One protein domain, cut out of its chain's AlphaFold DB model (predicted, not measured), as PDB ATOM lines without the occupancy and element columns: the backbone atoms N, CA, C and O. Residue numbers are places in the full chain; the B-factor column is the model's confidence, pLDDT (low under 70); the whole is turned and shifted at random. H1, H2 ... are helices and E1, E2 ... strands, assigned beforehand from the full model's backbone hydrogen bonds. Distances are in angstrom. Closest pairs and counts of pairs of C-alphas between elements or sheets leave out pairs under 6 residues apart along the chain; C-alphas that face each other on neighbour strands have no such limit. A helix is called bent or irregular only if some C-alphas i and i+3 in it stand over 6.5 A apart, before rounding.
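Overview. This is residues 3 to 184 of the 188 residues of an uncharacterized protein of Nocardia nova (UniProt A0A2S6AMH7). Two long, slender arms run off roughly the same way from one small head and stay apart from each other: one is the strand hairpin E1 and E2, the other a pair of long bent helices, H3 and H4, running out and back. The head gathers the short parts H1, H2, H5, the end H4b of H4 and the small hairpin E3 and E4. The printed part has 182 residues with five named helices and four named strands, in the order H1 E1 E2 H2 H3 H4 E3 E4 H5; both two-stranded sheets, E1 - E2 and E3 - E4, are antiparallel, and the class is mixed, helices and strands. The whole is extended, with a radius of gyration of the C-alphas of 26.9 A, and flat, spanning 85 by 44 by 21 A.

Along the chain. H1 is residues 4 to 10, with C-alpha 4 at (44.104, 27.313, -36.717). E1, residues 12 to 27, is 45.2 A long and bends by 50 degrees at residue 24; E2, residues 30 to 45, is 47.4 A long. H2 is residues 47 to 51. H3, residues 62 to 90, was assigned as one helix by its hydrogen bonds but is bent, with C-alphas 74 and 77 6.7 A apart; its arms are H3a, residues 62 to 74, and H3b, residues 77 to 90. H4, residues 97 to 143, was likewise assigned as one helix but is bent, with C-alphas 133 and 136 7.1 A apart; H4a, residues 97 to 133, is 52.5 A long, with a kink of 28 degrees near residue 111, and H4b is residues 136 to 143. E3 is residues 146 to 148, E4 residues 153 to 155. H5, residues 172 to 182, ends at C-alpha 182 (38.433, 12.644, -32.879).

Arrangement. H3a touches H4a, through residues 110 to 121 of H4a alone, at a shallow tilt of 20 degrees, opposite ways; their closest C-alphas, Ser 68 and Gly 117, are 5.7 A apart. H4b touches H5, closest at the C-alphas of Ala 138 and Val 179, 5.2 A. H2 touches H5, with the C-alphas of Ala 51 and Pro 172 5.8 A apart. In the hairpin E1 and E2, N 19 and O 38 are 2.8 A apart; in the hairpin E3 and E4, N 146 and O 155 are 2.8 A apart, both within hydrogen-bond range. Every O i to N i+4 pair is within range in H1, H2, H3a, H3b, H4b and H5, and 31 of 33 in H4a.

Size, cuts and confidence. The C-alphas farthest apart, Lys 92 and Gly 167, are 85.1 A apart. The printed part has no cut. The link from E4 to H5 is long, 16 residues. Confidence is under 70 at residues 87 to 96, 99 and 161 to 163.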
ATOM      1  N   THR A   3      48.286  29.392 -37.993       90.00
ATOM      2  CA  THR A   3      47.736  28.493 -36.976       90.00
ATOM      3  C   THR A   3      46.212  28.465 -37.104       90.00
ATOM      4  O   THR A   3      45.608  29.435 -37.569       90.00
ATOM      5  N   MET A   4      45.572  27.366 -36.698       88.31
ATOM      6  CA  MET A   4      44.104  27.313 -36.717       88.31
ATOM      7  C   MET A   4      43.476  28.366 -35.794       88.31
ATOM      8  O   MET A   4      42.435  28.931 -36.116       88.31
ATOM      9  N   GLU A   5      44.155  28.708 -34.698       88.75
ATOM     10  CA  GLU A   5      43.758  29.792 -33.795       88.75
ATOM     11  C   GLU A   5      43.757  31.152 -34.484       88.75
ATOM     12  O   GLU A   5      42.779  31.885 -34.361       88.75
ATOM     13  N   ALA A   6      44.783  31.453 -35.284       87.06
ATOM     14  CA  ALA A   6      44.838  32.697 -36.043       87.06
ATOM     15  C   ALA A   6      43.694  32.791 -37.065       87.06
ATOM     16  O   ALA A   6      43.138  33.864 -37.267       87.06
ATOM     17  N   ILE A   7      43.292  31.678 -37.686       88.50
ATOM     18  CA  ILE A   7      42.147  31.660 -38.613       88.50
ATOM     19  C   ILE A   7      40.829  31.835 -37.878       88.50
ATOM     20  O   ILE A   7      39.972  32.592 -38.335       88.50
ATOM     21  N   ALA A   8      40.665  31.162 -36.742       87.31
ATOM     22  CA  ALA A   8      39.474  31.314 -35.924       87.31
ATOM     23  C   ALA A   8      39.329  32.757 -35.421       87.31
ATOM     24  O   ALA A   8      38.233  33.302 -35.490       87.31
ATOM     25  N   GLN A   9      40.418  33.388 -34.974       88.44
ATOM     26  CA  GLN A   9      40.423  34.774 -34.501       88.44
ATOM     27  C   GLN A   9      40.193  35.777 -35.635       88.44
ATOM     28  O   GLN A   9      39.284  36.596 -35.539       88.44
ATOM     29  N   ASN A  10      40.939  35.670 -36.739       88.62
ATOM     30  CA  ASN A  10      40.805  36.583 -37.880       88.62
ATOM     31  C   ASN A  10      39.471  36.420 -38.621       88.62
ATOM     32  O   ASN A  10      39.049  37.307 -39.357       88.62
ATOM     33  N   GLY A  11      38.811  35.273 -38.461       86.56
ATOM     34  CA  GLY A  11      37.510  34.999 -39.047       86.56
ATOM     35  C   GLY A  11      36.325  35.491 -38.223       86.56
ATOM     36  O   GLY A  11      35.202  35.244 -38.650       86.56
ATOM     37  N   MET A  12      36.528  36.130 -37.068       90.06
ATOM     38  CA  MET A  12      35.445  36.641 -36.223       90.06
ATOM     39  C   MET A  12      35.301  38.157 -36.350       90.06
ATOM     40  O   MET A  12      36.273  38.892 -36.212       90.06
ATOM     41  N   SER A  13      34.071  38.633 -36.532       91.75
ATOM     42  CA  SER A  13      33.719  40.040 -36.332       91.75
ATOM     43  C   SER A  13      32.505  40.151 -35.417       91.75
ATOM     44  O   SER A  13      31.631  39.285 -35.408       91.75
ATOM     45  N   VAL A  14      32.477  41.193 -34.589       90.38
ATOM     46  CA  VAL A  14      31.413  41.413 -33.606       90.38
ATOM     47  C   VAL A  14      30.728  42.729 -33.929       90.38
ATOM     48  O   VAL A  14      31.389  43.759 -34.040       90.38
ATOM     49  N   SER A  15      29.412  42.690 -34.080       91.62
ATOM     50  CA  SER A  15      28.561  43.867 -34.209       91.62
ATOM     51  C   SER A  15      27.685  43.975 -32.961       91.62
ATOM     52  O   SER A  15      27.108  42.995 -32.487       91.62
ATOM     53  N   ALA A  16      27.626  45.172 -32.383       91.00
ATOM     54  CA  ALA A  16      26.764  45.481 -31.252       91.00
ATOM     55  C   ALA A  16      25.744  46.525 -31.700       91.00
ATOM     56  O   ALA A  16      26.121  47.571 -32.230       91.00
ATOM     57  N   SER A  17      24.462  46.245 -31.498       89.62
ATOM     58  CA  SER A  17      23.382  47.200 -31.720       89.62
ATOM     59  C   SER A  17      22.613  47.427 -30.425       89.62
ATOM     60  O   SER A  17      22.435  46.516 -29.616       89.62
ATOM     61  N   VAL A  18      22.176  48.664 -30.205       91.56
ATOM     62  CA  VAL A  18      21.348  49.043 -29.059       91.56
ATOM     63  C   VAL A  18      20.038  49.590 -29.607       91.56
ATOM     64  O   VAL A  18      20.040  50.526 -30.401       91.56
ATOM     65  N   GLY A  19      18.927  48.973 -29.220       88.12
ATOM     66  CA  GLY A  19      17.578  49.406 -29.561       88.12
ATOM     67  C   GLY A  19      16.845  49.865 -28.311       88.12
ATOM     68  O   GLY A  19      16.919  49.207 -27.277       88.12
ATOM     69  N   SER A  20      16.115  50.972 -28.391       91.56
ATOM     70  CA  SER A  20      15.226  51.401 -27.305       91.56
ATOM     71  C   SER A  20      13.828  50.840 -27.540       91.56
ATOM     72  O   SER A  20      13.355  50.831 -28.675       91.56
ATOM     73  N   TYR A  21      13.166  50.382 -26.482       87.56
ATOM     74  CA  TYR A  21      11.765  49.986 -26.519       87.56
ATOM     75  C   TYR A  21      10.978  50.778 -25.478       87.56
ATOM     76  O   TYR A  21      11.479  51.115 -24.405       87.56
ATOM     77  N   SER A  22       9.734  51.094 -25.815       91.50
ATOM     78  CA  SER A  22       8.793  51.727 -24.899       91.50
ATOM     79  C   SER A  22       7.504  50.921 -24.864       91.50
ATOM     80  O   SER A  22       7.135  50.268 -25.840       91.50
ATOM     81  N   GLY A  23       6.851  50.926 -23.712       88.44
ATOM     82  CA  GLY A  23       5.584  50.258 -23.477       88.44
ATOM     83  C   GLY A  23       4.879  50.850 -22.265       88.44
ATOM     84  O   GLY A  23       5.319  51.852 -21.703       88.44
ATOM     85  N   PHE A  24       3.790  50.216 -21.849       89.88
ATOM     86  CA  PHE A  24       3.012  50.626 -20.687       89.88
ATOM     87  C   PHE A  24       2.779  49.423 -19.772       89.88
ATOM     88  O   PHE A  24       2.479  48.329 -20.248       89.88
ATOM     89  N   GLY A  25       2.936  49.626 -18.467       85.31
ATOM     90  CA  GLY A  25       2.596  48.667 -17.424       85.31
ATOM     91  C   GLY A  25       1.324  49.091 -16.697       85.31
ATOM     92  O   GLY A  25       1.090  50.281 -16.492       85.31
ATOM     93  N   PHE A  26       0.512  48.121 -16.290       88.69
ATOM     94  CA  PHE A  26      -0.666  48.359 -15.459       88.69
ATOM     95  C   PHE A  26      -0.312  48.084 -13.998       88.69
ATOM     96  O   PHE A  26       0.232  47.028 -13.677       88.69
ATOM     97  N   THR A  27      -0.599  49.045 -13.123       88.81
ATOM     98  CA  THR A  27      -0.428  48.929 -11.668       88.81
ATOM     99  C   THR A  27      -1.727  49.323 -10.972       88.81
ATOM    100  O   THR A  27      -2.553  50.016 -11.567       88.81
ATOM    101  N   ASP A  28      -1.877  48.988  -9.690       86.62
ATOM    102  CA  ASP A  28      -3.044  49.392  -8.882       86.62
ATOM    103  C   ASP A  28      -3.221  50.921  -8.777       86.62
ATOM    104  O   ASP A  28      -4.272  51.407  -8.369       86.62
ATOM    105  N   ARG A  29      -2.196  51.701  -9.153       84.25
ATOM    106  CA  ARG A  29      -2.211  53.173  -9.179       84.25
ATOM    107  C   ARG A  29      -2.397  53.767 -10.581       84.25
ATOM    108  O   ARG A  29      -2.370  54.986 -10.719       84.25
ATOM    109  N   GLY A  30      -2.581  52.935 -11.608       89.56
ATOM    110  CA  GLY A  30      -2.784  53.355 -12.995       89.56
ATOM    111  C   GLY A  30      -1.714  52.857 -13.970       89.56
ATOM    112  O   GLY A  30      -0.940  51.941 -13.675       89.56
ATOM    113  N   VAL A  31      -1.706  53.459 -15.163       90.19
ATOM    114  CA  VAL A  31      -0.824  53.101 -16.283       90.19
ATOM    115  C   VAL A  31       0.519  53.817 -16.143       90.19
ATOM    116  O   VAL A  31       0.567  55.045 -16.098       90.19
ATOM    117  N   VAL A  32       1.612  53.058 -16.097       89.75
ATOM    118  CA  VAL A  32       2.978  53.580 -15.952       89.75
ATOM    119  C   VAL A  32       3.758  53.329 -17.246       89.75
ATOM    120  O   VAL A  32       3.791  52.188 -17.709       89.75
ATOM    121  N   PRO A  33       4.402  54.342 -17.856       89.38
ATOM    122  CA  PRO A  33       5.253  54.121 -19.019       89.38
ATOM    123  C   PRO A  33       6.503  53.328 -18.619       89.38
ATOM    124  O   PRO A  33       7.188  53.652 -17.651       89.38
ATOM    125  N   VAL A  34       6.814  52.291 -19.390       88.62
ATOM    126  CA  VAL A  34       8.033  51.491 -19.265       88.62
ATOM    127  C   VAL A  34       8.931  51.850 -20.436       88.62
ATOM    128  O   VAL A  34       8.582  51.600 -21.587       88.62
ATOM    129  N   VAL A  35      10.091  52.433 -20.151       89.06
ATOM    130  CA  VAL A  35      11.131  52.693 -21.150       89.06
ATOM    131  C   VAL A  35      12.307  51.791 -20.829       89.06
ATOM    132  O   VAL A  35      12.803  51.787 -19.705       89.06
ATOM    133  N   GLY A  36      12.737  51.010 -21.811       88.38
ATOM    134  CA  GLY A  36      13.854  50.097 -21.666       88.38
ATOM    135  C   GLY A  36      14.801  50.167 -22.852       88.38
ATOM    136  O   GLY A  36      14.449  50.584 -23.955       88.38
ATOM    137  N   SER A  37      16.030  49.726 -22.623       90.75
ATOM    138  CA  SER A  37      17.019  49.511 -23.671       90.75
ATOM    139  C   SER A  37      17.237  48.017 -23.867       90.75
ATOM    140  O   SER A  37      17.319  47.251 -22.909       90.75
ATOM    141  N   SER A  38      17.370  47.612 -25.117       89.25
ATOM    142  CA  SER A  38      17.795  46.285 -25.537       89.25
ATOM    143  C   SER A  38      19.151  46.408 -26.220       89.25
ATOM    144  O   SER A  38      19.368  47.313 -27.021       89.25
ATOM    145  N   SER A  39      20.080  45.514 -25.904       90.44
ATOM    146  CA  SER A  39      21.360  45.411 -26.603       90.44
ATOM    147  C   SER A  39      21.438  44.054 -27.284       90.44
ATOM    148  O   SER A  39      21.270  43.026 -26.625       90.44
ATOM    149  N   VAL A  40      21.707  44.039 -28.584       87.25
ATOM    150  CA  VAL A  40      21.914  42.823 -29.365       87.25
ATOM    151  C   VAL A  40      23.381  42.758 -29.767       87.25
ATOM    152  O   VAL A  40      23.901  43.640 -30.443       87.25
ATOM    153  N   LEU A  41      24.052  41.689 -29.346       92.31
ATOM    154  CA  LEU A  41      25.416  41.375 -29.751       92.31
ATOM    155  C   LEU A  41      25.368  40.258 -30.797       92.31
ATOM    156  O   LEU A  41      24.901  39.155 -30.507       92.31
ATOM    157  N   GLN A  42      25.849  40.530 -32.005       88.06
ATOM    158  CA  GLN A  42      25.961  39.552 -33.081       88.06
ATOM    159  C   GLN A  42      27.435  39.243 -33.344       88.06
ATOM    160  O   GLN A  42      28.273  40.132 -33.470       88.06
ATOM    161  N   VAL A  43      27.761  37.953 -33.417       89.31
ATOM    162  CA  VAL A  43      29.104  37.473 -33.756       89.31
ATOM    163  C   VAL A  43      29.034  36.836 -35.135       89.31
ATOM    164  O   VAL A  43      28.424  35.780 -35.307       89.31
ATOM    165  N   HIS A  44      29.662  37.468 -36.117       88.06
ATOM    166  CA  HIS A  44      29.809  36.932 -37.460       88.06
ATOM    167  C   HIS A  44      31.085  36.095 -37.544       88.06
ATOM    168  O   HIS A  44      32.115  36.420 -36.949       88.06
ATOM    169  N   ARG A  45      31.008  34.991 -38.289       89.12
ATOM    170  CA  ARG A  45      32.146  34.113 -38.565       89.12
ATOM    171  C   ARG A  45      32.313  33.945 -40.064       89.12
ATOM    172  O   ARG A  45      31.331  33.713 -40.767       89.12
ATOM    173  N   SER A  46      33.546  34.033 -40.546       90.56
ATOM    174  CA  SER A  46      33.872  33.768 -41.944       90.56
ATOM    175  C   SER A  46      33.598  32.304 -42.296       90.56
ATOM    176  O   SER A  46      33.710  31.411 -41.450       90.56
ATOM    177  N   ALA A  47      33.273  32.038 -43.563       87.56
ATOM    178  CA  ALA A  47      33.006  30.678 -44.038       87.56
ATOM    179  C   ALA A  47      34.185  29.725 -43.763       87.56
ATOM    180  O   ALA A  47      33.976  28.573 -43.393       87.56
ATOM    181  N   LEU A  48      35.424  30.225 -43.858       88.56
ATOM    182  CA  LEU A  48      36.628  29.454 -43.551       88.56
ATOM    183  C   LEU A  48      36.740  29.117 -42.056       88.56
ATOM    184  O   LEU A  48      37.056  27.979 -41.709       88.56
ATOM    185  N   ALA A  49      36.455  30.073 -41.166       87.81
ATOM    186  CA  ALA A  49      36.468  29.833 -39.723       87.81
ATOM    187  C   ALA A  49      35.350  28.869 -39.287       87.81
ATOM    188  O   ALA A  49      35.530  28.097 -38.349       87.81
ATOM    189  N   VAL A  50      34.209  28.873 -39.987       88.06
ATOM    190  CA  VAL A  50      33.133  27.894 -39.773       88.06
ATOM    191  C   VAL A  50      33.538  26.507 -40.276       88.06
ATOM    192  O   VAL A  50      33.361  25.530 -39.552       88.06
ATOM    193  N   ALA A  51      34.117  26.412 -41.475       88.12
ATOM    194  CA  ALA A  51      34.551  25.140 -42.056       88.12
ATOM    195  C   ALA A  51      35.687  24.487 -41.254       88.12
ATOM    196  O   ALA A  51      35.763  23.270 -41.156       88.12
ATOM    197  N   THR A  52      36.553  25.288 -40.635       90.38
ATOM    198  CA  THR A  52      37.653  24.796 -39.793       90.38
ATOM    199  C   THR A  52      37.296  24.747 -38.308       90.38
ATOM    200  O   THR A  52      38.188  24.618 -37.478       90.38
ATOM    201  N   ALA A  53      36.019  24.837 -37.925       89.69
ATOM    202  CA  ALA A  53      35.633  24.891 -36.517       89.69
ATOM    203  C   ALA A  53      35.945  23.580 -35.754       89.69
ATOM    204  O   ALA A  53      35.607  22.488 -36.226       89.69
ATOM    205  N   PRO A  54      36.498  23.663 -34.526       87.81
ATOM    206  CA  PRO A  54      36.883  22.485 -33.741       87.81
ATOM    207  C   PRO A  54      35.692  21.641 -33.275       87.81
ATOM    208  O   PRO A  54      35.839  20.457 -32.987       87.81
ATOM    209  N   ALA A  55      34.506  22.240 -33.178       89.62
ATOM    210  CA  ALA A  55      33.291  21.568 -32.744       89.62
ATOM    211  C   ALA A  55      32.073  22.103 -33.512       89.62
ATOM    212  O   ALA A  55      32.076  23.267 -33.932       89.62
ATOM    213  N   PRO A  56      31.018  21.287 -33.682       87.50
ATOM    214  CA  PRO A  56      29.756  21.754 -34.240       87.50
ATOM    215  C   PRO A  56      29.107  22.822 -33.348       87.50
ATOM    216  O   PRO A  56      29.312  22.861 -32.133       87.50
ATOM    217  N   ALA A  57      28.283  23.679 -33.955       86.06
ATOM    218  CA  ALA A  57      27.537  24.692 -33.219       86.06
ATOM    219  C   ALA A  57      26.585  24.042 -32.197       86.06
ATOM    220  O   ALA A  57      25.846  23.104 -32.513       86.06
ATOM    221  N   LEU A  58      26.594  24.559 -30.965       85.50
ATOM    222  CA  LEU A  58      25.646  24.145 -29.934       85.50
ATOM    223  C   LEU A  58      24.233  24.531 -30.365       85.50
ATOM    224  O   LEU A  58      23.993  25.633 -30.859       85.50
ATOM    225  N   ARG A  59      23.276  23.635 -30.137       85.31
ATOM    226  CA  ARG A  59      21.872  23.926 -30.423       85.31
ATOM    227  C   ARG A  59      21.304  24.833 -29.342       85.31
ATOM    228  O   ARG A  59      21.425  24.524 -28.152       85.31
ATOM    229  N   ASN A  60      20.656  25.920 -29.761       81.06
ATOM    230  CA  ASN A  60      19.928  26.793 -28.852       81.06
ATOM    231  C   ASN A  60      18.719  26.033 -28.287       81.06
ATOM    232  O   ASN A  60      17.806  25.651 -29.014       81.06
ATOM    233  N   TRP A  61      18.745  25.777 -26.983       82.44
ATOM    234  CA  TRP A  61      17.634  25.186 -26.237       82.44
ATOM    235  C   TRP A  61      16.888  26.241 -25.417       82.44
ATOM    236  O   TRP A  61      15.708  26.054 -25.136       82.44
ATOM    237  N   ALA A  62      17.548  27.356 -25.088       78.19
ATOM    238  CA  ALA A  62      16.990  28.421 -24.268       78.19
ATOM    239  C   ALA A  62      15.814  29.109 -24.966       78.19
ATOM    240  O   ALA A  62      14.804  29.349 -24.326       78.19
ATOM    241  N   GLY A  63      15.890  29.344 -26.282       79.00
ATOM    242  CA  GLY A  63      14.773  29.932 -27.037       79.00
ATOM    243  C   GLY A  63      13.516  29.055 -27.033       79.00
ATOM    244  O   GLY A  63      12.413  29.553 -26.839       79.00
ATOM    245  N   VAL A  64      13.682  27.736 -27.171       79.06
ATOM    246  CA  VAL A  64      12.563  26.779 -27.121       79.06
ATOM    247  C   VAL A  64      12.011  26.658 -25.700       79.06
ATOM    248  O   VAL A  64      10.796  26.625 -25.511       79.06
ATOM    249  N   ALA A  65      12.886  26.628 -24.692       79.50
ATOM    250  CA  ALA A  65      12.483  26.620 -23.288       79.50
ATOM    251  C   ALA A  65      11.724  27.903 -22.915       79.50
ATOM    252  O   ALA A  65      10.659  27.830 -22.318       79.50
ATOM    253  N   LEU A  66      12.218  29.069 -23.339       82.81
ATOM    254  CA  LEU A  66      11.567  30.358 -23.122       82.81
ATOM    255  C   LEU A  66      10.206  30.411 -23.816       82.81
ATOM    256  O   LEU A  66       9.221  30.718 -23.157       82.81
ATOM    257  N   ALA A  67      10.118  30.030 -25.093       81.56
ATOM    258  CA  ALA A  67       8.853  30.018 -25.826       81.56
ATOM    259  C   ALA A  67       7.816  29.071 -25.197       81.56
ATOM    260  O   ALA A  67       6.665  29.457 -25.009       81.56
ATOM    261  N   SER A  68       8.225  27.855 -24.820       78.88
ATOM    262  CA  SER A  68       7.332  26.897 -24.148       78.88
ATOM    263  C   SER A  68       6.920  27.365 -22.748       78.88
ATOM    264  O   SER A  68       5.750  27.246 -22.392       78.88
ATOM    265  N   SER A  69       7.834  27.963 -21.979       80.12
ATOM    266  CA  SER A  69       7.519  28.536 -20.663       80.12
ATOM    267  C   SER A  69       6.586  29.746 -20.752       80.12
ATOM    268  O   SER A  69       5.644  29.838 -19.973       80.12
ATOM    269  N   ALA A  70       6.786  30.635 -21.731       84.38
ATOM    270  CA  ALA A  70       5.931  31.792 -21.968       84.38
ATOM    271  C   ALA A  70       4.527  31.361 -22.408       84.38
ATOM    272  O   ALA A  70       3.538  31.894 -21.914       84.38
ATOM    273  N   TYR A  71       4.434  30.351 -23.280       83.94
ATOM    274  CA  TYR A  71       3.156  29.762 -23.675       83.94
ATOM    275  C   TYR A  71       2.393  29.215 -22.461       83.94
ATOM    276  O   TYR A  71       1.227  29.548 -22.267       83.94
ATOM    277  N   LEU A  72       3.062  28.438 -21.603       80.94
ATOM    278  CA  LEU A  72       2.456  27.927 -20.373       80.94
ATOM    279  C   LEU A  72       2.033  29.054 -19.422       80.94
ATOM    280  O   LEU A  72       0.917  29.018 -18.922       80.94
ATOM    281  N   LEU A  73       2.876  30.066 -19.208       83.31
ATOM    282  CA  LEU A  73       2.570  31.201 -18.330       83.31
ATOM    283  C   LEU A  73       1.326  31.982 -18.765       83.31
ATOM    284  O   LEU A  73       0.573  32.438 -17.911       83.31
ATOM    285  N   VAL A  74       1.104  32.132 -20.073       83.12
ATOM    286  CA  VAL A  74      -0.057  32.862 -20.605       83.12
ATOM    287  C   VAL A  74      -1.324  32.012 -20.540       83.12
ATOM    288  O   VAL A  74      -2.376  32.496 -20.126       83.12
ATOM    289  N   TRP A  75      -1.240  30.743 -20.936       79.00
ATOM    290  CA  TRP A  75      -2.430  29.922 -21.153       79.00
ATOM    291  C   TRP A  75      -2.876  29.118 -19.933       79.00
ATOM    292  O   TRP A  75      -4.073  28.900 -19.755       79.00
ATOM    293  N   PHE A  76      -1.948  28.718 -19.063       80.12
ATOM    294  CA  PHE A  76      -2.268  27.981 -17.841       80.12
ATOM    295  C   PHE A  76      -3.245  28.716 -16.901       80.12
ATOM    296  O   PHE A  76      -4.213  28.078 -16.488       80.12
ATOM    297  N   PRO A  77      -3.086  30.019 -16.573       78.12
ATOM    298  CA  PRO A  77      -4.031  30.706 -15.687       78.12
ATOM    299  C   PRO A  77      -5.419  30.860 -16.315       78.12
ATOM    300  O   PRO A  77      -6.417  30.736 -15.611       78.12
ATOM    301  N   ILE A  78      -5.498  31.068 -17.635       79.75
ATOM    302  CA  ILE A  78      -6.774  31.144 -18.363       79.75
ATOM    303  C   ILE A  78      -7.490  29.793 -18.294       79.75
ATOM    304  O   ILE A  78      -8.670  29.734 -17.963       79.75
ATOM    305  N   PHE A  79      -6.769  28.697 -18.545       75.88
ATOM    306  CA  PHE A  79      -7.323  27.351 -18.439       75.88
ATOM    307  C   PHE A  79      -7.760  27.014 -17.007       75.88
ATOM    308  O   PHE A  79      -8.866  26.520 -16.806       75.88
ATOM    309  N   ALA A  80      -6.926  27.318 -16.009       78.38
ATOM    310  CA  ALA A  80      -7.244  27.087 -14.603       78.38
ATOM    311  C   ALA A  80      -8.482  27.882 -14.160       78.38
ATOM    312  O   ALA A  80      -9.317  27.344 -13.436       78.38
ATOM    313  N   LEU A  81      -8.635  29.125 -14.630       81.00
ATOM    314  CA  LEU A  81      -9.808  29.953 -14.365       81.00
ATOM    315  C   LEU A  81     -11.072  29.369 -15.002       81.00
ATOM    316  O   LEU A  81     -12.071  29.203 -14.310       81.00
ATOM    317  N   VAL A  82     -11.028  29.019 -16.293       77.25
ATOM    318  CA  VAL A  82     -12.165  28.388 -16.987       77.25
ATOM    319  C   VAL A  82     -12.561  27.096 -16.276       77.25
ATOM    320  O   VAL A  82     -13.740  26.885 -16.011       77.25
ATOM    321  N   MET A  83     -11.585  26.271 -15.888       73.12
ATOM    322  CA  MET A  83     -11.876  25.037 -15.167       73.12
ATOM    323  C   MET A  83     -12.447  25.267 -13.772       73.12
ATOM    324  O   MET A  83     -13.394  24.585 -13.395       73.12
ATOM    325  N   ALA A  84     -11.921  26.232 -13.019       75.69
ATOM    326  CA  ALA A  84     -12.458  26.585 -11.712       75.69
ATOM    327  C   ALA A  84     -13.912  27.072 -11.811       75.69
ATOM    328  O   ALA A  84     -14.748  26.649 -11.015       75.69
ATOM    329  N   LEU A  85     -14.230  27.893 -12.819       75.31
ATOM    330  CA  LEU A  85     -15.593  28.363 -13.080       75.31
ATOM    331  C   LEU A  85     -16.520  27.200 -13.461       75.31
ATOM    332  O   LEU A  85     -17.557  27.015 -12.827       75.31
ATOM    333  N   SER A  86     -16.112  26.345 -14.403       70.81
ATOM    334  CA  SER A  86     -16.906  25.179 -14.811       70.81
ATOM    335  C   SER A  86     -17.133  24.172 -13.676       70.81
ATOM    336  O   SER A  86     -18.213  23.597 -13.577       70.81
ATOM    337  N   LEU A  87     -16.147  23.963 -12.797       69.62
ATOM    338  CA  LEU A  87     -16.291  23.105 -11.614       69.62
ATOM    339  C   LEU A  87     -17.195  23.741 -10.547       69.62
ATOM    340  O   LEU A  87     -17.931  23.023  -9.874       69.62
ATOM    341  N   SER A  88     -17.170  25.070 -10.403       69.44
ATOM    342  CA  SER A  88     -18.047  25.785  -9.467       69.44
ATOM    343  C   SER A  88     -19.521  25.743  -9.885       69.44
ATOM    344  O   SER A  88     -20.390  25.588  -9.027       69.44
ATOM    345  N   ASP A  89     -19.800  25.788 -11.191       63.75
ATOM    346  CA  ASP A  89     -21.152  25.633 -11.736       63.75
ATOM    347  C   ASP A  89     -21.615  24.164 -11.708       63.75
ATOM    348  O   ASP A  89     -22.765  23.877 -11.370       63.75
ATOM    349  N   GLY A  90     -20.705  23.219 -11.972       57.66
ATOM    350  CA  GLY A  90     -20.968  21.776 -11.910       57.66
ATOM    351  C   GLY A  90     -21.240  21.236 -10.501       57.66
ATOM    352  O   GLY A  90     -21.866  20.194 -10.354       57.66
ATOM    353  N   ALA A  91     -20.865  21.950  -9.437       56.69
ATOM    354  CA  ALA A  91     -21.201  21.557  -8.064       56.69
ATOM    355  C   ALA A  91     -22.721  21.579  -7.765       56.69
ATOM    356  O   ALA A  91     -23.141  21.118  -6.704       56.69
ATOM    357  N   LYS A  92     -23.548  22.110  -8.680       58.00
ATOM    358  CA  LYS A  92     -25.016  22.179  -8.564       58.00
ATOM    359  C   LYS A  92     -25.778  21.200  -9.471       58.00
ATOM    360  O   LYS A  92     -27.001  21.151  -9.370       58.00
ATOM    361  N   GLY A  93     -25.114  20.414 -10.324       57.81
ATOM    362  CA  GLY A  93     -25.782  19.459 -11.218       57.81
ATOM    363  C   GLY A  93     -24.837  18.403 -11.793       57.81
ATOM    364  O   GLY A  93     -23.650  18.664 -11.958       57.81
ATOM    365  N   ASP A  94     -25.368  17.213 -12.090       60.97
ATOM    366  CA  ASP A  94     -24.602  16.072 -12.609       60.97
ATOM    367  C   ASP A  94     -23.708  16.472 -13.792       60.97
ATOM    368  O   ASP A  94     -24.158  17.015 -14.805       60.97
ATOM    369  N   VAL A  95     -22.408  16.205 -13.652       60.81
ATOM    370  CA  VAL A  95     -21.392  16.582 -14.635       60.81
ATOM    371  C   VAL A  95     -21.596  15.742 -15.899       60.81
ATOM    372  O   VAL A  95     -21.285  14.552 -15.921       60.81
ATOM    373  N   SER A  96     -22.133  16.356 -16.957       69.88
ATOM    374  CA  SER A  96     -22.333  15.698 -18.254       69.88
ATOM    375  C   SER A  96     -21.007  15.155 -18.803       69.88
ATOM    376  O   SER A  96     -19.983  15.843 -18.796       69.88
ATOM    377  N   VAL A  97     -21.034  13.926 -19.329       72.19
ATOM    378  CA  VAL A  97     -19.890  13.262 -19.983       72.19
ATOM    379  C   VAL A  97     -19.304  14.134 -21.104       72.19
ATOM    380  O   VAL A  97     -18.091  14.159 -21.305       72.19
ATOM    381  N   GLU A  98     -20.137  14.928 -21.781       70.25
ATOM    382  CA  GLU A  98     -19.705  15.857 -22.831       70.25
ATOM    383  C   GLU A  98     -18.774  16.955 -22.293       70.25
ATOM    384  O   GLU A  98     -17.769  17.284 -22.925       70.25
ATOM    385  N   ALA A  99     -19.041  17.470 -21.089       69.62
ATOM    386  CA  ALA A  99     -18.206  18.491 -20.457       69.62
ATOM    387  C   ALA A  99     -16.820  17.941 -20.077       69.62
ATOM    388  O   ALA A  99     -15.813  18.639 -20.217       69.62
ATOM    389  N   GLN A 100     -16.742  16.670 -19.665       71.06
ATOM    390  CA  GLN A 100     -15.465  16.008 -19.375       71.06
ATOM    391  C   GLN A 100     -14.626  15.800 -20.642       71.06
ATOM    392  O   GLN A 100     -13.414  16.019 -20.619       71.06
ATOM    393  N   VAL A 101     -15.259  15.431 -21.760       75.94
ATOM    394  CA  VAL A 101     -14.570  15.250 -23.047       75.94
ATOM    395  C   VAL A 101     -14.013  16.579 -23.562       75.94
ATOM    396  O   VAL A 101     -12.857  16.637 -23.986       75.94
ATOM    397  N   VAL A 102     -14.787  17.664 -23.470       76.19
ATOM    398  CA  VAL A 102     -14.325  19.006 -23.863       76.19
ATOM    399  C   VAL A 102     -13.163  19.466 -22.979       76.19
ATOM    400  O   VAL A 102     -12.140  19.909 -23.503       76.19
ATOM    401  N   ALA A 103     -13.259  19.296 -21.656       72.88
ATOM    402  CA  ALA A 103     -12.174  19.637 -20.735       72.88
ATOM    403  C   ALA A 103     -10.888  18.838 -21.022       72.88
ATOM    404  O   ALA A 103      -9.793  19.405 -21.014       72.88
ATOM    405  N   ALA A 104     -11.009  17.545 -21.339       73.94
ATOM    406  CA  ALA A 104      -9.875  16.695 -21.693       73.94
ATOM    407  C   ALA A 104      -9.208  17.121 -23.014       73.94
ATOM    408  O   ALA A 104      -7.979  17.198 -23.084       73.94
ATOM    409  N   LEU A 105      -9.994  17.448 -24.047       77.81
ATOM    410  CA  LEU A 105      -9.482  17.935 -25.336       77.81
ATOM    411  C   LEU A 105      -8.767  19.285 -25.194       77.81
ATOM    412  O   LEU A 105      -7.682  19.472 -25.749       77.81
ATOM    413  N   PHE A 106      -9.324  20.202 -24.399       74.31
ATOM    414  CA  PHE A 106      -8.675  21.476 -24.086       74.31
ATOM    415  C   PHE A 106      -7.392  21.282 -23.271       74.31
ATOM    416  O   PHE A 106      -6.365  21.876 -23.598       74.31
ATOM    417  N   GLY A 107      -7.403  20.409 -22.261       73.50
ATOM    418  CA  GLY A 107      -6.204  20.068 -21.492       73.50
ATOM    419  C   GLY A 107      -5.089  19.498 -22.375       73.50
ATOM    420  O   GLY A 107      -3.928  19.893 -22.247       73.50
ATOM    421  N   LEU A 108      -5.439  18.635 -23.334       75.88
ATOM    422  CA  LEU A 108      -4.494  18.075 -24.301       75.88
ATOM    423  C   LEU A 108      -3.883  19.154 -25.208       75.88
ATOM    424  O   LEU A 108      -2.681  19.112 -25.482       75.88
ATOM    425  N   MET A 109      -4.682  20.141 -25.628       76.00
ATOM    426  CA  MET A 109      -4.225  21.268 -26.447       76.00
ATOM    427  C   MET A 109      -3.127  22.084 -25.750       76.00
ATOM    428  O   MET A 109      -2.187  22.525 -26.408       76.00
ATOM    429  N   PHE A 110      -3.199  22.238 -24.424       72.06
ATOM    430  CA  PHE A 110      -2.182  22.954 -23.644       72.06
ATOM    431  C   PHE A 110      -1.002  22.071 -23.225       72.06
ATOM    432  O   PHE A 110       0.137  22.541 -23.164       72.06
ATOM    433  N   ALA A 111      -1.246  20.783 -22.972       73.75
ATOM    434  CA  ALA A 111      -0.202  19.836 -22.599       73.75
ATOM    435  C   ALA A 111       0.737  19.509 -23.773       73.75
ATOM    436  O   ALA A 111       1.948  19.379 -23.580       73.75
ATOM    437  N   ALA A 112       0.216  19.405 -24.999       78.31
ATOM    438  CA  ALA A 112       1.005  18.979 -26.154       78.31
ATOM    439  C   ALA A 112       2.191  19.918 -26.485       78.31
ATOM    440  O   ALA A 112       3.314  19.414 -26.602       78.31
ATOM    441  N   PRO A 113       2.037  21.258 -26.564       77.62
ATOM    442  CA  PRO A 113       3.158  22.175 -26.801       77.62
ATOM    443  C   PRO A 113       4.218  22.127 -25.695       77.62
ATOM    444  O   PRO A 113       5.414  22.227 -25.976       77.62
ATOM    445  N   ALA A 114       3.795  21.928 -24.444       77.50
ATOM    446  CA  ALA A 114       4.692  21.822 -23.299       77.50
ATOM    447  C   ALA A 114       5.540  20.546 -23.351       77.50
ATOM    448  O   ALA A 114       6.764  20.602 -23.203       77.50
ATOM    449  N   VAL A 115       4.909  19.401 -23.630       81.62
ATOM    450  CA  VAL A 115       5.605  18.115 -23.775       81.62
ATOM    451  C   VAL A 115       6.555  18.152 -24.972       81.62
ATOM    452  O   VAL A 115       7.714  17.754 -24.849       81.62
ATOM    453  N   LEU A 116       6.115  18.692 -26.113       84.00
ATOM    454  CA  LEU A 116       6.962  18.875 -27.293       84.00
ATOM    455  C   LEU A 116       8.177  19.762 -26.989       84.00
ATOM    456  O   LEU A 116       9.308  19.390 -27.314       84.00
ATOM    457  N   GLY A 117       7.964  20.896 -26.317       83.12
ATOM    458  CA  GLY A 117       9.035  21.787 -25.876       83.12
ATOM    459  C   GLY A 117      10.042  21.070 -24.976       83.12
ATOM    460  O   GLY A 117      11.247  21.118 -25.232       83.12
ATOM    461  N   PHE A 118       9.555  20.323 -23.982       82.62
ATOM    462  CA  PHE A 118      10.397  19.552 -23.069       82.62
ATOM    463  C   PHE A 118      11.234  18.494 -23.797       82.62
ATOM    464  O   PHE A 118      12.441  18.390 -23.567       82.62
ATOM    465  N   VAL A 119      10.636  17.743 -24.728       87.31
ATOM    466  CA  VAL A 119      11.344  16.735 -25.533       87.31
ATOM    467  C   VAL A 119      12.453  17.377 -26.372       87.31
ATOM    468  O   VAL A 119      13.579  16.867 -26.411       87.31
ATOM    469  N   VAL A 120      12.176  18.515 -27.016       87.19
ATOM    470  CA  VAL A 120      13.170  19.247 -27.819       87.19
ATOM    471  C   VAL A 120      14.311  19.762 -26.942       87.19
ATOM    472  O   VAL A 120      15.481  19.574 -27.290       87.19
ATOM    473  N   VAL A 121      13.997  20.353 -25.787       87.12
ATOM    474  CA  VAL A 121      14.997  20.830 -24.821       87.12
ATOM    475  C   VAL A 121      15.856  19.669 -24.330       87.12
ATOM    476  O   VAL A 121      17.080  19.734 -24.442       87.12
ATOM    477  N   ALA A 122      15.252  18.567 -23.883       86.38
ATOM    478  CA  ALA A 122      15.974  17.391 -23.406       86.38
ATOM    479  C   ALA A 122      16.902  16.806 -24.484       86.38
ATOM    480  O   ALA A 122      18.060  16.469 -24.209       86.38
ATOM    481  N   ARG A 123      16.436  16.726 -25.739       88.19
ATOM    482  CA  ARG A 123      17.252  16.268 -26.874       88.19
ATOM    483  C   ARG A 123      18.436  17.202 -27.124       88.19
ATOM    484  O   ARG A 123      19.557  16.720 -27.296       88.19
ATOM    485  N   ASN A 124      18.207  18.512 -27.116       87.69
ATOM    486  CA  ASN A 124      19.252  19.506 -27.355       87.69
ATOM    487  C   ASN A 124      20.272  19.555 -26.210       87.69
ATOM    488  O   ASN A 124      21.469  19.628 -26.475       87.69
ATOM    489  N   VAL A 125      19.837  19.423 -24.954       87.31
ATOM    490  CA  VAL A 125      20.725  19.335 -23.783       87.31
ATOM    491  C   VAL A 125      21.613  18.098 -23.871       87.31
ATOM    492  O   VAL A 125      22.830  18.206 -23.732       87.31
ATOM    493  N   ARG A 126      21.040  16.926 -24.177       88.00
ATOM    494  CA  ARG A 126      21.815  15.686 -24.358       88.00
ATOM    495  C   ARG A 126      22.825  15.810 -25.496       88.00
ATOM    496  O   ARG A 126      23.957  15.357 -25.350       88.00
ATOM    497  N   PHE A 127      22.435  16.417 -26.614       87.31
ATOM    498  CA  PHE A 127      23.329  16.654 -27.746       87.31
ATOM    499  C   PHE A 127      24.479  17.602 -27.374       87.31
ATOM    500  O   PHE A 127      25.646  17.265 -27.559       87.31
ATOM    501  N   ASN A 128      24.165  18.735 -26.745       89.19
ATOM    502  CA  ASN A 128      25.156  19.706 -26.286       89.19
ATOM    503  C   ASN A 128      26.108  19.107 -25.237       89.19
ATOM    504  O   ASN A 128      27.302  19.395 -25.257       89.19
ATOM    505  N   ALA A 129      25.612  18.240 -24.348       87.81
ATOM    506  CA  ALA A 129      26.442  17.532 -23.379       87.81
ATOM    507  C   ALA A 129      27.447  16.590 -24.062       87.81
ATOM    508  O   ALA A 129      28.607  16.547 -23.655       87.81
ATOM    509  N   ARG A 130      27.045  15.878 -25.125       87.94
ATOM    510  CA  ARG A 130      27.973  15.053 -25.921       87.94
ATOM    511  C   ARG A 130      29.049  15.904 -26.584       87.94
ATOM    512  O   ARG A 130      30.222  15.563 -26.481       87.94
ATOM    513  N   ILE A 131      28.663  17.034 -27.184       89.00
ATOM    514  CA  ILE A 131      29.623  17.963 -27.795       89.00
ATOM    515  C   ILE A 131      30.638  18.441 -26.754       89.00
ATOM    516  O   ILE A 131      31.840  18.382 -26.985       89.00
ATOM    517  N   ARG A 132      30.174  18.862 -25.572       88.81
ATOM    518  CA  ARG A 132      31.059  19.333 -24.496       88.81
ATOM    519  C   ARG A 132      32.034  18.257 -24.021       88.81
ATOM    520  O   ARG A 132      33.188  18.579 -23.769       88.81
ATOM    521  N   ARG A 133      31.598  16.995 -23.940       89.12
ATOM    522  CA  ARG A 133      32.461  15.867 -23.547       89.12
ATOM    523  C   ARG A 133      33.560  15.578 -24.572       89.12
ATOM    524  O   ARG A 133      34.685  15.317 -24.171       89.12
ATOM    525  N   GLY A 134      33.251  15.640 -25.868       87.94
ATOM    526  CA  GLY A 134      34.222  15.372 -26.941       87.94
ATOM    527  C   GLY A 134      35.086  16.571 -27.348       87.94
ATOM    528  O   GLY A 134      36.086  16.410 -28.047       87.94
ATOM    529  N   CYS A 135      34.728  17.782 -26.907       90.81
ATOM    530  CA  CYS A 135      35.405  19.025 -27.285       90.81
ATOM    531  C   CYS A 135      36.903  19.049 -26.952       90.81
ATOM    532  O   CYS A 135      37.668  19.432 -27.837       90.81
ATOM    533  N   PRO A 136      37.360  18.583 -25.773       90.38
ATOM    534  CA  PRO A 136      38.787  18.545 -25.477       90.38
ATOM    535  C   PRO A 136      39.573  17.699 -26.487       90.38
ATOM    536  O   PRO A 136      40.575  18.170 -27.008       90.38
ATOM    537  N   ALA A 137      39.095  16.499 -26.833       89.44
ATOM    538  CA  ALA A 137      39.783  15.606 -27.769       89.44
ATOM    539  C   ALA A 137      39.863  16.193 -29.190       89.44
ATOM    540  O   ALA A 137      40.932  16.205 -29.803       89.44
ATOM    541  N   ALA A 138      38.759  16.758 -29.688       90.88
ATOM    542  CA  ALA A 138      38.741  17.443 -30.979       90.88
ATOM    543  C   ALA A 138      39.670  18.670 -30.997       90.88
ATOM    544  O   ALA A 138      40.428  18.871 -31.947       90.88
ATOM    545  N   TYR A 139      39.660  19.472 -29.928       91.50
ATOM    546  CA  TYR A 139      40.496  20.668 -29.818       91.50
ATOM    547  C   TYR A 139      41.995  20.335 -29.823       91.50
ATOM    548  O   TYR A 139      42.781  21.059 -30.433       91.50
ATOM    549  N   GLN A 140      42.394  19.209 -29.220       89.50
ATOM    550  CA  GLN A 140      43.775  18.722 -29.274       89.50
ATOM    551  C   GLN A 140      44.228  18.456 -30.714       89.50
ATOM    552  O   GLN A 140      45.300  18.896 -31.116       89.50
ATOM    553  N   VAL A 141      43.411  17.789 -31.530       90.38
ATOM    554  CA  VAL A 141      43.744  17.553 -32.946       90.38
ATOM    555  C   VAL A 141      43.759  18.862 -33.738       90.38
ATOM    556  O   VAL A 141      44.636  19.084 -34.574       90.38
ATOM    557  N   TRP A 142      42.805  19.743 -33.453       92.25
ATOM    558  CA  TRP A 142      42.631  21.013 -34.145       92.25
ATOM    559  C   TRP A 142      43.791  21.994 -33.918       92.25
ATOM    560  O   TRP A 142      44.315  22.552 -34.882       92.25
ATOM    561  N   ARG A 143      44.252  22.173 -32.670       91.25
ATOM    562  CA  ARG A 143      45.314  23.144 -32.326       91.25
ATOM    563  C   ARG A 143      46.662  22.831 -32.987       91.25
ATOM    564  O   ARG A 143      47.464  23.732 -33.235       91.25
ATOM    565  N   HIS A 144      46.917  21.551 -33.269       89.25
ATOM    566  CA  HIS A 144      48.153  21.093 -33.905       89.25
ATOM    567  C   HIS A 144      48.138  21.258 -35.425       89.25
ATOM    568  O   HIS A 144      49.188  21.153 -36.053       89.25
ATOM    569  N   ALA A 145      46.987  21.562 -36.022       90.75
ATOM    570  CA  ALA A 145      46.893  21.778 -37.451       90.75
ATOM    571  C   ALA A 145      47.375  23.174 -37.871       90.75
ATOM    572  O   ALA A 145      47.454  24.136 -37.091       90.75
ATOM    573  N   ARG A 146      47.702  23.276 -39.154       91.81
ATOM    574  CA  ARG A 146      48.097  24.501 -39.841       91.81
ATOM    575  C   ARG A 146      47.304  24.632 -41.130       91.81
ATOM    576  O   ARG A 146      46.902  23.639 -41.731       91.81
ATOM    577  N   TYR A 147      47.109  25.868 -41.560       92.19
ATOM    578  CA  TYR A 147      46.447  26.175 -42.819       92.19
ATOM    579  C   TYR A 147      47.381  26.948 -43.741       92.19
ATOM    580  O   TYR A 147      48.079  27.890 -43.335       92.19
ATOM    581  N   CYS A 148      47.385  26.555 -45.007       90.62
ATOM    582  CA  CYS A 148      48.105  27.253 -46.053       90.62
ATOM    583  C   CYS A 148      47.134  28.122 -46.853       90.62
ATOM    584  O   CYS A 148      46.321  27.599 -47.608       90.62
ATOM    585  N   LEU A 149      47.270  29.449 -46.750       88.25
ATOM    586  CA  LEU A 149      46.477  30.397 -47.545       88.25
ATOM    587  C   LEU A 149      46.697  30.230 -49.055       88.25
ATOM    588  O   LEU A 149      45.766  30.408 -49.828       88.25
ATOM    589  N   ARG A 150      47.912  29.857 -49.478       88.69
ATOM    590  CA  ARG A 150      48.250  29.683 -50.899       88.69
ATOM    591  C   ARG A 150      47.604  28.438 -51.509       88.69
ATOM    592  O   ARG A 150      47.200  28.470 -52.661       88.69
ATOM    593  N   CYS A 151      47.531  27.349 -50.745       87.06
ATOM    594  CA  CYS A 151      46.997  26.063 -51.209       87.06
ATOM    595  C   CYS A 151      45.533  25.843 -50.802       87.06
ATOM    596  O   CYS A 151      44.962  24.815 -51.143       87.06
ATOM    597  N   ALA A 152      44.957  26.761 -50.020       88.88
ATOM    598  CA  ALA A 152      43.632  26.661 -49.412       88.88
ATOM    599  C   ALA A 152      43.373  25.367 -48.600       88.88
ATOM    600  O   ALA A 152      42.223  24.968 -48.408       88.88
ATOM    601  N   GLY A 153      44.434  24.722 -48.100       90.94
ATOM    602  CA  GLY A 153      44.385  23.406 -47.456       90.94
ATOM    603  C   GLY A 153      44.827  23.414 -45.993       90.94
ATOM    604  O   GLY A 153      45.657  24.233 -45.578       90.94
ATOM    605  N   CYS A 154      44.285  22.469 -45.224       91.56
ATOM    606  CA  CYS A 154      44.677  22.186 -43.844       91.56
ATOM    607  C   CYS A 154      45.665  21.016 -43.821       91.56
ATOM    608  O   CYS A 154      45.541  20.101 -44.623       91.56
ATOM    609  N   PHE A 155      46.624  21.009 -42.905       91.50
ATOM    610  CA  PHE A 155      47.524  19.870 -42.720       91.50
ATOM    611  C   PHE A 155      48.060  19.831 -41.289       91.50
ATOM    612  O   PHE A 155      48.003  20.825 -40.558       91.50
ATOM    613  N   TRP A 156      48.622  18.689 -40.899       91.31
ATOM    614  CA  TRP A 156      49.283  18.510 -39.610       91.31
ATOM    615  C   TRP A 156      50.800  18.408 -39.805       91.31
ATOM    616  O   TRP A 156      51.261  17.448 -40.425       91.31
ATOM    617  N   PRO A 157      51.594  19.380 -39.314       86.06
ATOM    618  CA  PRO A 157      53.053  19.338 -39.416       86.06
ATOM    619  C   PRO A 157      53.680  18.259 -38.522       86.06
ATOM    620  O   PRO A 157      54.759  17.770 -38.825       86.06
ATOM    621  N   VAL A 158      53.005  17.887 -37.431       82.88
ATOM    622  CA  VAL A 158      53.408  16.833 -36.489       82.88
ATOM    623  C   VAL A 158      52.233  15.874 -36.332       82.88
ATOM    624  O   VAL A 158      51.083  16.311 -36.431       82.88
ATOM    625  N   SER A 159      52.502  14.586 -36.106       74.44
ATOM    626  CA  SER A 159      51.457  13.573 -35.938       74.44
ATOM    627  C   SER A 159      50.522  13.969 -34.800       74.44
ATOM    628  O   SER A 159      50.932  14.161 -33.655       74.44
ATOM    629  N   ALA A 160      49.243  14.137 -35.130       72.62
ATOM    630  CA  ALA A 160      48.229  14.368 -34.117       72.62
ATOM    631  C   ALA A 160      48.017  13.073 -33.307       72.62
ATOM    632  O   ALA A 160      48.139  11.982 -33.871       72.62
ATOM    633  N   PRO A 161      47.601  13.160 -32.030       65.81
ATOM    634  CA  PRO A 161      47.351  11.987 -31.179       65.81
ATOM    635  C   PRO A 161      46.329  10.982 -31.741       65.81
ATOM    636  O   PRO A 161      46.229   9.866 -31.251       65.81
ATOM    637  N   ALA A 162      45.559  11.377 -32.759       67.19
ATOM    638  CA  ALA A 162      44.481  10.599 -33.361       67.19
ATOM    639  C   ALA A 162      44.902   9.755 -34.587       67.19
ATOM    640  O   ALA A 162      44.034   9.336 -35.347       67.19
ATOM    641  N   GLY A 163      46.203   9.529 -34.822       66.19
ATOM    642  CA  GLY A 163      46.673   8.655 -35.912       66.19
ATOM    643  C   GLY A 163      46.449   9.213 -37.325       66.19
ATOM    644  O   GLY A 163      46.297   8.454 -38.277       66.19
ATOM    645  N   ILE A 164      46.400  10.540 -37.464       76.00
ATOM    646  CA  ILE A 164      46.183  11.233 -38.742       76.00
ATOM    647  C   ILE A 164      47.506  11.333 -39.512       76.00
ATOM    648  O   ILE A 164      48.555  11.571 -38.905       76.00
ATOM    649  N   SER A 165      47.461  11.182 -40.842       73.62
ATOM    650  CA  SER A 165      48.639  11.298 -41.706       73.62
ATOM    651  C   SER A 165      49.305  12.674 -41.577       73.62
ATOM    652  O   SER A 165      48.667  13.728 -41.630       73.62
ATOM    653  N   THR A 166      50.623  12.671 -41.387       81.25
ATOM    654  CA  THR A 166      51.434  13.888 -41.274       81.25
ATOM    655  C   THR A 166      51.741  14.479 -42.641       81.25
ATOM    656  O   THR A 166      52.040  13.748 -43.580       81.25
ATOM    657  N   GLY A 167      51.718  15.807 -42.750       76.25
ATOM    658  CA  GLY A 167      52.173  16.535 -43.939       76.25
ATOM    659  C   GLY A 167      51.240  16.486 -45.155       76.25
ATOM    660  O   GLY A 167      51.461  17.233 -46.106       76.25
ATOM    661  N   GLN A 168      50.178  15.678 -45.129       84.44
ATOM    662  CA  GLN A 168      49.188  15.643 -46.201       84.44
ATOM    663  C   GLN A 168      48.243  16.847 -46.101       84.44
ATOM    664  O   GLN A 168      47.622  17.084 -45.063       84.44
ATOM    665  N   ALA A 169      48.129  17.604 -47.194       87.31
ATOM    666  CA  ALA A 169      47.126  18.649 -47.317       87.31
ATOM    667  C   ALA A 169      45.746  18.021 -47.543       87.31
ATOM    668  O   ALA A 169      45.564  17.210 -48.449       87.31
ATOM    669  N   VAL A 170      44.784  18.422 -46.721       90.75
ATOM    670  CA  VAL A 170      43.377  18.029 -46.805       90.75
ATOM    671  C   VAL A 170      42.502  19.261 -47.005       90.75
ATOM    672  O   VAL A 170      42.846  20.380 -46.596       90.75
ATOM    673  N   SER A 171      41.348  19.064 -47.633       91.31
ATOM    674  CA  SER A 171      40.349  20.123 -47.773       91.31
ATOM    675  C   SER A 171      39.778  20.528 -46.399       91.31
ATOM    676  O   SER A 171      39.798  19.728 -45.459       91.31
ATOM    677  N   PRO A 172      39.219  21.745 -46.242       90.00
ATOM    678  CA  PRO A 172      38.581  22.157 -44.986       90.00
ATOM    679  C   PRO A 172      37.480  21.199 -44.505       90.00
ATOM    680  O   PRO A 172      37.336  20.978 -43.306       90.00
ATOM    681  N   VAL A 173      36.741  20.576 -45.429       89.38
ATOM    682  CA  VAL A 173      35.673  19.616 -45.103       89.38
ATOM    683  C   VAL A 173      36.244  18.300 -44.569       89.38
ATOM    684  O   VAL A 173      35.735  17.751 -43.592       89.38
ATOM    685  N   GLU A 174      37.309  17.782 -45.178       90.00
ATOM    686  CA  GLU A 174      37.994  16.573 -44.694       90.00
ATOM    687  C   GLU A 174      38.669  16.818 -43.347       90.00
ATOM    688  O   GLU A 174      38.554  15.995 -42.439       90.00
ATOM    689  N   PHE A 175      39.298  17.985 -43.189       90.50
ATOM    690  CA  PHE A 175      39.840  18.443 -41.916       90.50
ATOM    691  C   PHE A 175      38.771  18.437 -40.820       90.50
ATOM    692  O   PHE A 175      38.969  17.845 -39.758       90.50
ATOM    693  N   GLN A 176      37.614  19.037 -41.097       91.00
ATOM    694  CA  GLN A 176      36.484  19.088 -40.175       91.00
ATOM    695  C   GLN A 176      36.012  17.690 -39.781       91.00
ATOM    696  O   GLN A 176      35.826  17.416 -38.596       91.00
ATOM    697  N   ARG A 177      35.868  16.777 -40.751       88.94
ATOM    698  CA  ARG A 177      35.495  15.381 -40.482       88.94
ATOM    699  C   ARG A 177      36.517  14.685 -39.589       88.94
ATOM    700  O   ARG A 177      36.107  14.030 -38.635       88.94
ATOM    701  N   ALA A 178      37.813  14.853 -39.844       89.25
ATOM    702  CA  ALA A 178      38.871  14.247 -39.034       89.25
ATOM    703  C   ALA A 178      38.867  14.778 -37.589       89.25
ATOM    704  O   ALA A 178      38.904  14.003 -36.632       89.25
ATOM    705  N   VAL A 179      38.742  16.097 -37.416       90.88
ATOM    706  CA  VAL A 179      38.656  16.738 -36.093       90.88
ATOM    707  C   VAL A 179      37.394  16.297 -35.345       90.88
ATOM    708  O   VAL A 179      37.443  15.988 -34.153       90.88
ATOM    709  N   TRP A 180      36.254  16.221 -36.032       91.06
ATOM    710  CA  TRP A 180      34.986  15.817 -35.425       91.06
ATOM    711  C   TRP A 180      34.911  14.323 -35.118       91.06
ATOM    712  O   TRP A 180      34.257  13.940 -34.146       91.06
ATOM    713  N   ALA A 181      35.590  13.486 -35.904       88.88
ATOM    714  CA  ALA A 181      35.769  12.071 -35.606       88.88
ATOM    715  C   ALA A 181      36.581  11.885 -34.315       88.88
ATOM    716  O   ALA A 181      36.163  11.117 -33.451       88.88
ATOM    717  N   ALA A 182      37.654  12.663 -34.120       87.75
ATOM    718  CA  ALA A 182      38.433  12.644 -32.879       87.75
ATOM    719  C   ALA A 182      37.616  13.078 -31.644       87.75
ATOM    720  O   ALA A 182      37.826  12.564 -30.549       87.75
ATOM    721  N   GLY A 183      36.653  13.990 -31.813       85.19
ATOM    722  CA  GLY A 183      35.688  14.367 -30.770       85.19
ATOM    723  C   GLY A 183      34.489  13.424 -30.619       85.19
ATOM    724  O   GLY A 183      33.603  13.701 -29.811       85.19
ATOM    725  N   ALA A 184      34.412  12.347 -31.409       85.50
ATOM    726  CA  ALA A 184      33.263  11.443 -31.509       85.50
ATOM    727  C   ALA A 184      31.922  12.138 -31.849       85.50
ATOM    728  O   ALA A 184      30.845  11.593 -31.593       85.50
TER     729      ALA A 184